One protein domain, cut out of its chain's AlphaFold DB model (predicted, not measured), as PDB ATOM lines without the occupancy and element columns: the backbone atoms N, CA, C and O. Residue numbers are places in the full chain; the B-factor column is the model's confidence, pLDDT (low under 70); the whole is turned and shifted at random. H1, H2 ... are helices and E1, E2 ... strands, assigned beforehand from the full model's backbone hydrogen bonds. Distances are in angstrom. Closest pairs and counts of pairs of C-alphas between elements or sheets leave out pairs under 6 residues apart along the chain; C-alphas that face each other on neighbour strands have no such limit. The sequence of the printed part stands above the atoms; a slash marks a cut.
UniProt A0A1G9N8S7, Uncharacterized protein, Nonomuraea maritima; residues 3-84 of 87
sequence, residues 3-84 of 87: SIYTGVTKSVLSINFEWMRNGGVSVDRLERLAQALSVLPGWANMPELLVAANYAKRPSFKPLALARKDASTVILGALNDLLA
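This is residues 3 to 84 of the 87 residues of an uncharacterized protein of Nonomuraea maritima (UniProt A0A1G9N8S7). Three nearly aligned helices lie side by side, H2 between H3 and H5, with short H1 near one end of H2; a two-stranded hairpin, E1 and E2, reaches to the opposite end of the domain, where short H4 lies near E2. The printed part has 82 residues, in the order E1 E2 H1 H2 H3 H4 H5, mixed in class, with E1 and E2 antiparallel. It is compact, radius of gyration of the C-alphas 12.3 A, yet only just elongated, spanning 34 by 23 by 22 A.

Find C-alpha 3 at (280.167, 211.609, 272.951), where E1, residues 3 to 7, begins; E2, residues 10 to 15, runs back over 15.6 A. Next come H1, residues 17 to 22, and H2, residues 27 to 37, 15.3 A long. Read on to H3, residues 46 to 52, H4, residues 63 to 66, and H5, residues 71 to 83, 18.2 A long, ending at C-alpha 83 (277.181, 204.171, 259.005).

In the hairpin E1 and E2, look at N 5 and O 12, 2.9 A apart and within hydrogen-bond range. Residues 13 to 14 of E2 also pair, antiparallel, with residues 60 to 61. The closest C-alphas of E2 and H4, Ser 11 and Pro 63, are 6.1 A apart. H2 is the hub. It touches H5 at a shallow tilt of 12 degrees, opposite ways, closest at C-alphas 33 and 78, 5.6 A. With H3 it forms a helical hairpin, touching at C-alphas 34 and 47, 5.2 A. H1 and H2, also a helical hairpin, only just touch, with 3 pairs of C-alphas within 8 A, the closest being 17 and 30, 7.2 A. H3 and H5 are apart. Every O i to N i+4 pair is within range in H1, H2, H3 and H5; H4 is too short for one.

The farthest C-alphas, Val 8 and Asp 28, are 36.6 A apart. The printed part has no cut and no long link. Confidence is low, under 70, at residues 5 to 10.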
ATOM      1  N   SER A   3     279.825 211.762 271.541       75.19
ATOM      2  CA  SER A   3     280.167 211.609 272.951       75.19
ATOM      3  C   SER A   3     278.949 211.899 273.802       75.19
ATOM      4  O   SER A   3     278.231 212.872 273.559       75.19
ATOM      5  N   ILE A   4     278.738 211.068 274.815       70.44
ATOM      6  CA  ILE A   4     277.766 211.330 275.866       70.44
ATOM      7  C   ILE A   4     278.529 211.986 277.011       70.44
ATOM      8  O   ILE A   4     279.492 211.419 277.521       70.44
ATOM      9  N   TYR A   5     278.105 213.184 277.395       65.94
ATOM     10  CA  TYR A   5     278.610 213.866 278.580       65.94
ATOM     11  C   TYR A   5     277.515 213.847 279.634       65.94
ATOM     12  O   TYR A   5     276.481 214.491 279.451       65.94
ATOM     13  N   THR A   6     277.734 213.111 280.718       56.62
ATOM     14  CA  THR A   6     276.874 213.119 281.903       56.62
ATOM     15  C   THR A   6     277.619 213.772 283.062       56.62
ATOM     16  O   THR A   6     278.777 213.469 283.336       56.62
ATOM     17  N   GLY A   7     276.961 214.708 283.736       56.16
ATOM     18  CA  GLY A   7     277.456 215.363 284.940       56.16
ATOM     19  C   GLY A   7     276.292 215.817 285.812       56.16
ATOM     20  O   GLY A   7     275.146 215.813 285.367       56.16
ATOM     21  N   VAL A   8     276.588 216.248 287.042       53.47
ATOM     22  CA  VAL A   8     275.582 216.588 288.072       53.47
ATOM     23  C   VAL A   8     274.549 217.620 287.588       53.47
ATOM     24  O   VAL A   8     273.414 217.621 288.049       53.47
ATOM     25  N   THR A   9     274.913 218.482 286.631       55.91
ATOM     26  CA  THR A   9     274.051 219.569 286.140       55.91
ATOM     27  C   THR A   9     273.646 219.458 284.667       55.91
ATOM     28  O   THR A   9     272.776 220.216 284.232       55.91
ATOM     29  N   LYS A  10     274.251 218.561 283.870       61.97
ATOM     30  CA  LYS A  10     273.982 218.440 282.424       61.97
ATOM     31  C   LYS A  10     274.245 217.023 281.912       61.97
ATOM     32  O   LYS A  10     275.351 216.510 282.047       61.97
ATOM     33  N   SER A  11     273.252 216.466 281.224       72.19
ATOM     34  CA  SER A  11     273.390 215.273 280.383       72.19
ATOM     35  C   SER A  11     273.169 215.679 278.931       72.19
ATOM     36  O   SER A  11     272.078 216.126 278.579       72.19
ATOM     37  N   VAL A  12     274.201 215.586 278.094       82.56
ATOM     38  CA  VAL A  12     274.114 215.945 276.674       82.56
ATOM     39  C   VAL A  12     274.697 214.860 275.781       82.56
ATOM     40  O   VAL A  12     275.716 214.250 276.103       82.56
ATOM     41  N   LEU A  13     274.067 214.665 274.624       87.75
ATOM     42  CA  LEU A  13     274.635 213.900 273.518       87.75
ATOM     43  C   LEU A  13     275.241 214.888 272.526       87.75
ATOM     44  O   LEU A  13     274.519 215.685 271.932       87.75
ATOM     45  N   SER A  14     276.558 214.849 272.366       91.38
ATOM     46  CA  SER A  14     277.309 215.744 271.490       91.38
ATOM     47  C   SER A  14     277.762 215.020 270.227       91.38
ATOM     48  O   SER A  14     278.322 213.924 270.311       91.38
ATOM     49  N   ILE A  15     277.571 215.647 269.067       94.00
ATOM     50  CA  ILE A  15     277.966 215.103 267.763       94.00
ATOM     51  C   ILE A  15     279.032 216.013 267.166       94.00
ATOM     52  O   ILE A  15     278.807 217.207 266.996       94.00
ATOM     53  N   ASN A  16     280.208 215.461 266.863       95.00
ATOM     54  CA  ASN A  16     281.318 216.216 266.291       95.00
ATOM     55  C   ASN A  16     281.336 216.070 264.761       95.00
ATOM     56  O   ASN A  16     281.926 215.120 264.238       95.00
ATOM     57  N   PHE A  17     280.674 217.000 264.066       96.62
ATOM     58  CA  PHE A  17     280.630 217.038 262.602       96.62
ATOM     59  C   PHE A  17     281.991 217.374 261.998       96.62
ATOM     60  O   PHE A  17     282.364 216.784 260.989       96.62
ATOM     61  N   GLU A  18     282.767 218.230 262.660       95.94
ATOM     62  CA  GLU A  18     284.094 218.622 262.187       95.94
ATOM     63  C   GLU A  18     285.030 217.418 262.108       95.94
ATOM     64  O   GLU A  18     285.686 217.193 261.094       95.94
ATOM     65  N   TRP A  19     285.042 216.600 263.162       95.31
ATOM     66  CA  TRP A  19     285.837 215.379 263.190       95.31
ATOM     67  C   TRP A  19     285.399 214.396 262.102       95.31
ATOM     68  O   TRP A  19     286.247 213.770 261.479       95.31
ATOM     69  N   MET A  20     284.091 214.262 261.850       95.19
ATOM     70  CA  MET A  20     283.585 213.368 260.799       95.19
ATOM     71  C   MET A  20     283.975 213.864 259.404       95.19
ATOM     72  O   MET A  20     284.469 213.074 258.605       95.19
ATOM     73  N   ARG A  21     283.842 215.170 259.141       95.81
ATOM     74  CA  ARG A  21     284.296 215.798 257.893       95.81
ATOM     75  C   ARG A  21     285.800 215.601 257.693       95.81
ATOM     76  O   ARG A  21     286.221 215.145 256.638       95.81
ATOM     77  N   ASN A  22     286.609 215.906 258.710       95.56
ATOM     78  CA  ASN A  22     288.065 215.732 258.658       95.56
ATOM     79  C   ASN A  22     288.475 214.254 258.522       95.56
ATOM     80  O   ASN A  22     289.544 213.964 257.999       95.56
ATOM     81  N   GLY A  23     287.625 213.325 258.968       93.44
ATOM     82  CA  GLY A  23     287.787 211.884 258.791       93.44
ATOM     83  C   GLY A  23     287.306 211.342 257.441       93.44
ATOM     84  O   GLY A  23     287.331 210.130 257.251       93.44
ATOM     85  N   GLY A  24     286.858 212.199 256.517       93.69
ATOM     86  CA  GLY A  24     286.480 211.805 255.156       93.69
ATOM     87  C   GLY A  24     285.012 211.415 254.961       93.69
ATOM     88  O   GLY A  24     284.663 210.895 253.903       93.69
ATOM     89  N   VAL A  25     284.127 211.665 255.933       93.94
ATOM     90  CA  VAL A  25     282.680 211.520 255.699       93.94
ATOM     91  C   VAL A  25     282.234 212.577 254.683       93.94
ATOM     92  O   VAL A  25     282.522 213.763 254.858       93.94
ATOM     93  N   SER A  26     281.532 212.150 253.629       94.69
ATOM     94  CA  SER A  26     281.061 213.046 252.568       94.69
ATOM     95  C   SER A  26     280.057 214.080 253.081       94.69
ATOM     96  O   SER A  26     279.295 213.817 254.015       94.69
ATOM     97  N   VAL A  27     280.036 215.250 252.435       95.31
ATOM     98  CA  VAL A  27     279.097 216.339 252.750       95.31
ATOM     99  C   VAL A  27     277.652 215.847 252.703       95.31
ATOM    100  O   VAL A  27     276.932 216.044 253.675       95.31
ATOM    101  N   ASP A  28     277.269 215.094 251.670       95.50
ATOM    102  CA  ASP A  28     275.914 214.549 251.526       95.50
ATOM    103  C   ASP A  28     275.497 213.683 252.723       95.50
ATOM    104  O   ASP A  28     274.371 213.771 253.211       95.50
ATOM    105  N   ARG A  29     276.407 212.852 253.252       95.19
ATOM    106  CA  ARG A  29     276.127 212.026 254.439       95.19
ATOM    107  C   ARG A  29     275.995 212.875 255.699       95.19
ATOM    108  O   ARG A  29     275.143 212.589 256.539       95.19
ATOM    109  N   LEU A  30     276.808 213.923 255.833       96.44
ATOM    110  CA  LEU A  30     276.704 214.869 256.946       96.44
ATOM    111  C   LEU A  30     275.404 215.680 256.880       96.44
ATOM    112  O   LEU A  30     274.785 215.919 257.916       96.44
ATOM    113  N   GLU A  31     274.972 216.072 255.686       97.00
ATOM    114  CA  GLU A  31     273.705 216.761 255.460       97.00
ATOM    115  C   GLU A  31     272.514 215.865 255.805       97.00
ATOM    116  O   GLU A  31     271.677 216.260 256.615       97.00
ATOM    117  N   ARG A  32     272.484 214.626 255.294       96.69
ATOM    118  CA  ARG A  32     271.441 213.643 255.630       96.69
ATOM    119  C   ARG A  32     271.355 213.395 257.135       96.69
ATOM    120  O   ARG A  32     270.259 213.411 257.694       96.69
ATOM    121  N   LEU A  33     272.501 213.245 257.806       96.88
ATOM    122  CA  LEU A  33     272.563 213.121 259.263       96.88
ATOM    123  C   LEU A  33     271.952 214.345 259.960       96.88
ATOM    124  O   LEU A  33     271.117 214.195 260.850       96.88
ATOM    125  N   ALA A  34     272.360 215.557 259.575       97.38
ATOM    126  CA  ALA A  34     271.843 216.787 260.169       97.38
ATOM    127  C   ALA A  34     270.330 216.934 259.950       97.38
ATOM    128  O   ALA A  34     269.608 217.289 260.885       97.38
ATOM    129  N   GLN A  35     269.849 216.615 258.748       98.06
ATOM    130  CA  GLN A  35     268.442 216.714 258.385       98.06
ATOM    131  C   GLN A  35     267.585 215.715 259.164       98.06
ATOM    132  O   GLN A  35     266.570 216.109 259.738       98.06
ATOM    133  N   ALA A  36     268.014 214.455 259.265       97.62
ATOM    134  CA  ALA A  36     267.319 213.435 260.052       97.62
ATOM    135  C   ALA A  36     267.201 213.833 261.535       97.62
ATOM    136  O   ALA A  36     266.174 213.617 262.173       97.62
ATOM    137  N   LEU A  37     268.236 214.477 262.075       97.31
ATOM    138  CA  LEU A  37     268.287 214.939 263.460       97.31
ATOM    139  C   LEU A  37     267.523 216.252 263.718       97.31
ATOM    140  O   LEU A  37     267.199 216.548 264.871       97.31
ATOM    141  N   SER A  38     267.211 217.025 262.673       97.56
ATOM    142  CA  SER A  38     266.562 218.346 262.771       97.56
ATOM    143  C   SER A  38     265.163 218.301 263.389       97.56
ATOM    144  O   SER A  38     264.705 219.280 263.979       97.56
ATOM    145  N   VAL A  39     264.507 217.139 263.325       96.81
ATOM    146  CA  VAL A  39     263.173 216.927 263.894       96.81
ATOM    147  C   VAL A  39     263.169 216.993 265.421       96.81
ATOM    148  O   VAL A  39     262.103 217.112 266.024       96.81
ATOM    149  N   LEU A  40     264.328 216.853 266.073       95.62
ATOM    150  CA  LEU A  40     264.438 216.872 267.529       95.62
ATOM    151  C   LEU A  40     264.385 218.312 268.078       95.62
ATOM    152  O   LEU A  40     264.906 219.243 267.457       95.62
ATOM    153  N   PRO A  41     263.796 218.522 269.272       94.81
ATOM    154  CA  PRO A  41     263.696 219.849 269.873       94.81
ATOM    155  C   PRO A  41     265.041 220.587 269.943       94.81
ATOM    156  O   PRO A  41     266.032 220.072 270.458       94.81
ATOM    157  N   GLY A  42     265.064 221.829 269.454       93.12
ATOM    158  CA  GLY A  42     266.260 222.677 269.451       93.12
ATOM    159  C   GLY A  42     267.259 222.397 268.323       93.12
ATOM    160  O   GLY A  42     268.338 222.985 268.342       93.12
ATOM    161  N   TRP A  43     266.921 221.530 267.361       96.12
ATOM    162  CA  TRP A  43     267.762 221.218 266.198       96.12
ATOM    163  C   TRP A  43     267.166 221.611 264.840       96.12
ATOM    164  O   TRP A  43     267.838 221.426 263.831       96.12
ATOM    165  N   ALA A  44     265.975 222.220 264.802       96.75
ATOM    166  CA  ALA A  44     265.294 222.594 263.556       96.75
ATOM    167  C   ALA A  44     266.186 223.394 262.582       96.75
ATOM    168  O   ALA A  44     266.289 223.036 261.417       96.75
ATOM    169  N   ASN A  45     266.915 224.399 263.080       97.00
ATOM    170  CA  ASN A  45     267.797 225.241 262.255       97.00
ATOM    171  C   ASN A  45     269.252 224.733 262.231       97.00
ATOM    172  O   ASN A  45     270.150 225.407 261.729       97.00
ATOM    173  N   MET A  46     269.534 223.575 262.837       97.12
ATOM    174  CA  MET A  46     270.896 223.045 262.920       97.12
ATOM    175  C   MET A  46     271.499 222.689 261.552       97.12
ATOM    176  O   MET A  46     272.688 222.964 261.388       97.12
ATOM    177  N   PRO A  47     270.750 222.137 260.572       98.25
ATOM    178  CA  PRO A  47     271.288 221.881 259.235       98.25
ATOM    179  C   PRO A  47     271.896 223.133 258.595       98.25
ATOM    180  O   PRO A  47     273.066 223.123 258.220       98.25
ATOM    181  N   GLU A  48     271.164 224.248 258.589       98.12
ATOM    182  CA  GLU A  48     271.631 225.526 258.036       98.12
ATOM    183  C   GLU A  48     272.882 226.041 258.762       98.12
ATOM    184  O   GLU A  48     273.853 226.463 258.134       98.12
ATOM    185  N   LEU A  49     272.902 225.951 260.097       98.06
ATOM    186  CA  LEU A  49     274.051 226.362 260.909       98.06
ATOM    187  C   LEU A  49     275.292 225.491 260.677       98.06
ATOM    188  O   LEU A  49     276.415 225.974 260.848       98.06
ATOM    189  N   LEU A  50     275.106 224.212 260.347       98.25
ATOM    190  CA  LEU A  50     276.190 223.295 260.004       98.25
ATOM    191  C   LEU A  50     276.732 223.603 258.609       98.25
ATOM    192  O   LEU A  50     277.948 223.727 258.472       98.25
ATOM    193  N   VAL A  51     275.861 223.811 257.620       98.06
ATOM    194  CA  VAL A  51     276.246 224.212 256.257       98.06
ATOM    195  C   VAL A  51     277.018 225.531 256.277       98.06
ATOM    196  O   VAL A  51     278.137 225.594 255.771       98.06
ATOM    197  N   ALA A  52     276.490 226.557 256.952       98.19
ATOM    198  CA  ALA A  52     277.139 227.866 257.072       98.19
ATOM    199  C   ALA A  52     278.526 227.798 257.737       98.19
ATOM    200  O   ALA A  52     279.373 228.660 257.516       98.19
ATOM    201  N   ALA A  53     278.770 226.769 258.551       97.81
ATOM    202  CA  ALA A  53     280.046 226.538 259.212       97.81
ATOM    203  C   ALA A  53     280.939 225.522 258.488       97.81
ATOM    204  O   ALA A  53     281.929 225.084 259.070       97.81
ATOM    205  N   ASN A  54     280.583 225.089 257.273       97.31
ATOM    206  CA  ASN A  54     281.250 223.992 256.571       97.31
ATOM    207  C   ASN A  54     281.452 222.760 257.481       97.31
ATOM    208  O   ASN A  54     282.541 222.189 257.597       97.31
ATOM    209  N   TYR A  55     280.405 222.420 258.235       97.31
ATOM    210  CA  TYR A  55     280.365 221.338 259.218       97.31
ATOM    211  C   TYR A  55     281.436 221.425 260.321       97.31
ATOM    212  O   TYR A  55     281.640 220.465 261.058       97.31
ATOM    213  N   ALA A  56     282.093 222.575 260.508       96.50
ATOM    214  CA  ALA A  56     283.081 222.821 261.560       96.50
ATOM    215  C   ALA A  56     282.412 223.162 262.909       96.50
ATOM    216  O   ALA A  56     282.654 224.208 263.513       96.50
ATOM    217  N   LYS A  57     281.487 222.306 263.363       95.00
ATOM    218  CA  LYS A  57     280.757 222.482 264.627       95.00
ATOM    219  C   LYS A  57     280.569 221.168 265.376       95.00
ATOM    220  O   LYS A  57     280.587 220.071 264.817       95.00
ATOM    221  N   ARG A  58     280.308 221.323 266.675       94.69
ATOM    222  CA  ARG A  58     280.004 220.239 267.606       94.69
ATOM    223  C   ARG A  58     278.720 220.522 268.404       94.69
ATOM    224  O   ARG A  58     278.797 220.866 269.586       94.69
ATOM    225  N   PRO A  59     277.537 220.458 267.771       93.94
ATOM    226  CA  PRO A  59     276.274 220.661 268.467       93.94
ATOM    227  C   PRO A  59     275.974 219.526 269.452       93.94
ATOM    228  O   PRO A  59     276.500 218.413 269.352       93.94
ATOM    229  N   SER A  60     275.096 219.821 270.409       93.31
ATOM    230  CA  SER A  60     274.693 218.878 271.448       93.31
ATOM    231  C   SER A  60     273.183 218.891 271.650       93.31
ATOM    232  O   SER A  60     272.566 219.957 271.710       93.31
ATOM    233  N   PHE A  61     272.589 217.714 271.812       92.19
ATOM    234  CA  PHE A  61     271.222 217.575 272.299       92.19
ATOM    235  C   PHE A  61     271.165 217.840 273.798       92.19
ATOM    236  O   PHE A  61     271.963 217.309 274.572       92.19
ATOM    237  N   LYS A  62     270.193 218.658 274.205       89.94
ATOM    238  CA  LYS A  62     269.863 218.904 275.614       89.94
ATOM    239  C   LYS A  62     268.914 217.810 276.133       89.94
ATOM    240  O   LYS A  62     268.216 217.206 275.317       89.94
ATOM    241  N   PRO A  63     268.798 217.608 277.462       88.94
ATOM    242  CA  PRO A  63     267.923 216.584 278.042       88.94
ATOM    243  C   PRO A  63     266.488 216.601 277.507       88.94
ATOM    244  O   PRO A  63     265.934 215.548 277.235       88.94
ATOM    245  N   LEU A  64     265.910 217.786 277.278       88.12
ATOM    246  CA  LEU A  64     264.548 217.921 276.750       88.12
ATOM    247  C   LEU A  64     264.371 217.263 275.370       88.12
ATOM    248  O   LEU A  64     263.345 216.644 275.114       88.12
ATOM    249  N   ALA A  65     265.373 217.370 274.493       91.00
ATOM    250  CA  ALA A  65     265.334 216.733 273.180       91.00
ATOM    251  C   ALA A  65     265.443 215.207 273.295       91.00
ATOM    252  O   ALA A  65     264.763 214.482 272.576       91.00
ATOM    253  N   LEU A  66     266.267 214.733 274.235       89.81
ATOM    254  CA  LEU A  66     266.506 213.309 274.488       89.81
ATOM    255  C   LEU A  66     265.358 212.628 275.247       89.81
ATOM    256  O   LEU A  66     265.189 211.421 275.128       89.81
ATOM    257  N   ALA A  67     264.566 213.388 276.003       90.12
ATOM    258  CA  ALA A  67     263.398 212.891 276.728       90.12
ATOM    259  C   ALA A  67     262.176 212.646 275.821       90.12
ATOM    260  O   ALA A  67     261.170 212.104 276.279       90.12
ATOM    261  N   ARG A  68     262.231 213.045 274.541       91.94
ATOM    262  CA  ARG A  68     261.164 212.763 273.572       91.94
ATOM    263  C   ARG A  68     261.042 211.249 273.370       91.94
ATOM    264  O   ARG A  68     262.048 210.566 273.204       91.94
ATOM    265  N   LYS A  69     259.810 210.725 273.355       93.56
ATOM    266  CA  LYS A  69     259.522 209.274 273.356       93.56
ATOM    267  C   LYS A  69     260.231 208.493 272.238       93.56
ATOM    268  O   LYS A  69     260.630 207.357 272.444       93.56
ATOM    269  N   ASP A  70     260.373 209.099 271.069       94.44
ATOM    270  CA  ASP A  70     260.976 208.535 269.858       94.44
ATOM    271  C   ASP A  70     262.407 209.047 269.597       94.44
ATOM    272  O   ASP A  70     262.972 208.769 268.539       94.44
ATOM    273  N   ALA A  71     263.017 209.789 270.532       93.81
ATOM    274  CA  ALA A  71     264.358 210.347 270.345       93.81
ATOM    275  C   ALA A  71     265.405 209.264 270.064       93.81
ATOM    276  O   ALA A  71     266.233 209.432 269.172       93.81
ATOM    277  N   SER A  72     265.355 208.147 270.796       92.94
ATOM    278  CA  SER A  72     266.268 207.019 270.590       92.94
ATOM    279  C   SER A  72     266.136 206.440 269.183       92.94
ATOM    280  O   SER A  72     267.148 206.265 268.512       92.94
ATOM    281  N   THR A  73     264.910 206.208 268.713       96.12
ATOM    282  CA  THR A  73     264.635 205.703 267.362       96.12
ATOM    283  C   THR A  73     265.186 206.640 266.293       96.12
ATOM    284  O   THR A  73     265.867 206.181 265.381       96.12
ATOM    285  N   VAL A  74     264.955 207.950 266.423       96.62
ATOM    286  CA  VAL A  74     265.456 208.942 265.460       96.62
ATOM    287  C   VAL A  74     266.980 209.005 265.450       96.62
ATOM    288  O   VAL A  74     267.587 208.974 264.383       96.62
ATOM    289  N   ILE A  75     267.612 209.063 266.625       94.25
ATOM    290  CA  ILE A  75     269.073 209.152 266.731       94.25
ATOM    291  C   ILE A  75     269.729 207.886 266.177       94.25
ATOM    292  O   ILE A  75     270.671 207.982 265.396       94.25
ATOM    293  N   LEU A  76     269.237 206.705 266.560       93.56
ATOM    294  CA  LEU A  76     269.792 205.437 266.091       93.56
ATOM    295  C   LEU A  76     269.568 205.241 264.591       93.56
ATOM    296  O   LEU A  76     270.494 204.815 263.911       93.56
ATOM    297  N   GLY A  77     268.394 205.601 264.064       95.50
ATOM    298  CA  GLY A  77     268.124 205.573 262.624       95.50
ATOM    299  C   GLY A  77     269.104 206.452 261.848       95.50
ATOM    300  O   GLY A  77     269.796 205.965 260.961       95.50
ATOM    301  N   ALA A  78     269.269 207.709 262.269       95.38
ATOM    302  CA  ALA A  78     270.189 208.641 261.622       95.38
ATOM    303  C   ALA A  78     271.660 208.176 261.680       95.38
ATOM    304  O   ALA A  78     272.418 208.386 260.734       95.38
ATOM    305  N   LEU A  79     272.079 207.533 262.777       93.00
ATOM    306  CA  LEU A  79     273.422 206.957 262.891       93.00
ATOM    307  C   LEU A  79     273.592 205.696 262.038       93.00
ATOM    308  O   LEU A  79     274.659 205.508 261.463       93.00
ATOM    309  N   ASN A  80     272.569 204.849 261.929       93.19
ATOM    310  CA  ASN A  80     272.615 203.677 261.058       93.19
ATOM    311  C   ASN A  80     272.723 204.091 259.591       93.19
ATOM    312  O   ASN A  80     273.590 203.577 258.894       93.19
ATOM    313  N   ASP A  81     271.935 205.073 259.153       92.12
ATOM    314  CA  ASP A  81     272.016 205.621 257.796       92.12
ATOM    315  C   ASP A  81     273.375 206.278 257.536       92.12
ATOM    316  O   ASP A  81     273.953 206.147 256.457       92.12
ATOM    317  N   LEU A  82     273.930 206.959 258.547       92.12
ATOM    318  CA  LEU A  82     275.282 207.496 258.472       92.12
ATOM    319  C   LEU A  82     276.311 206.384 258.302       92.12
ATOM    320  O   LEU A  82     277.268 206.609 257.581       92.12
ATOM    321  N   LEU A  83     276.180 205.245 258.982       89.19
ATOM    322  CA  LEU A  83     277.181 204.171 259.005       89.19
ATOM    323  C   LEU A  83     276.999 203.139 257.890       89.19
ATOM    324  O   LEU A  83     277.958 202.431 257.579       89.19
ATOM    325  N   ALA A  84     275.814 203.065 257.289       85.88
ATOM    326  CA  ALA A  84     275.547 202.209 256.149       85.88
ATOM    327  C   ALA A  84     276.553 202.524 255.031       85.88
ATOM    328  O   ALA A  84     276.764 203.677 254.646       85.88
TER     329      ALA A  84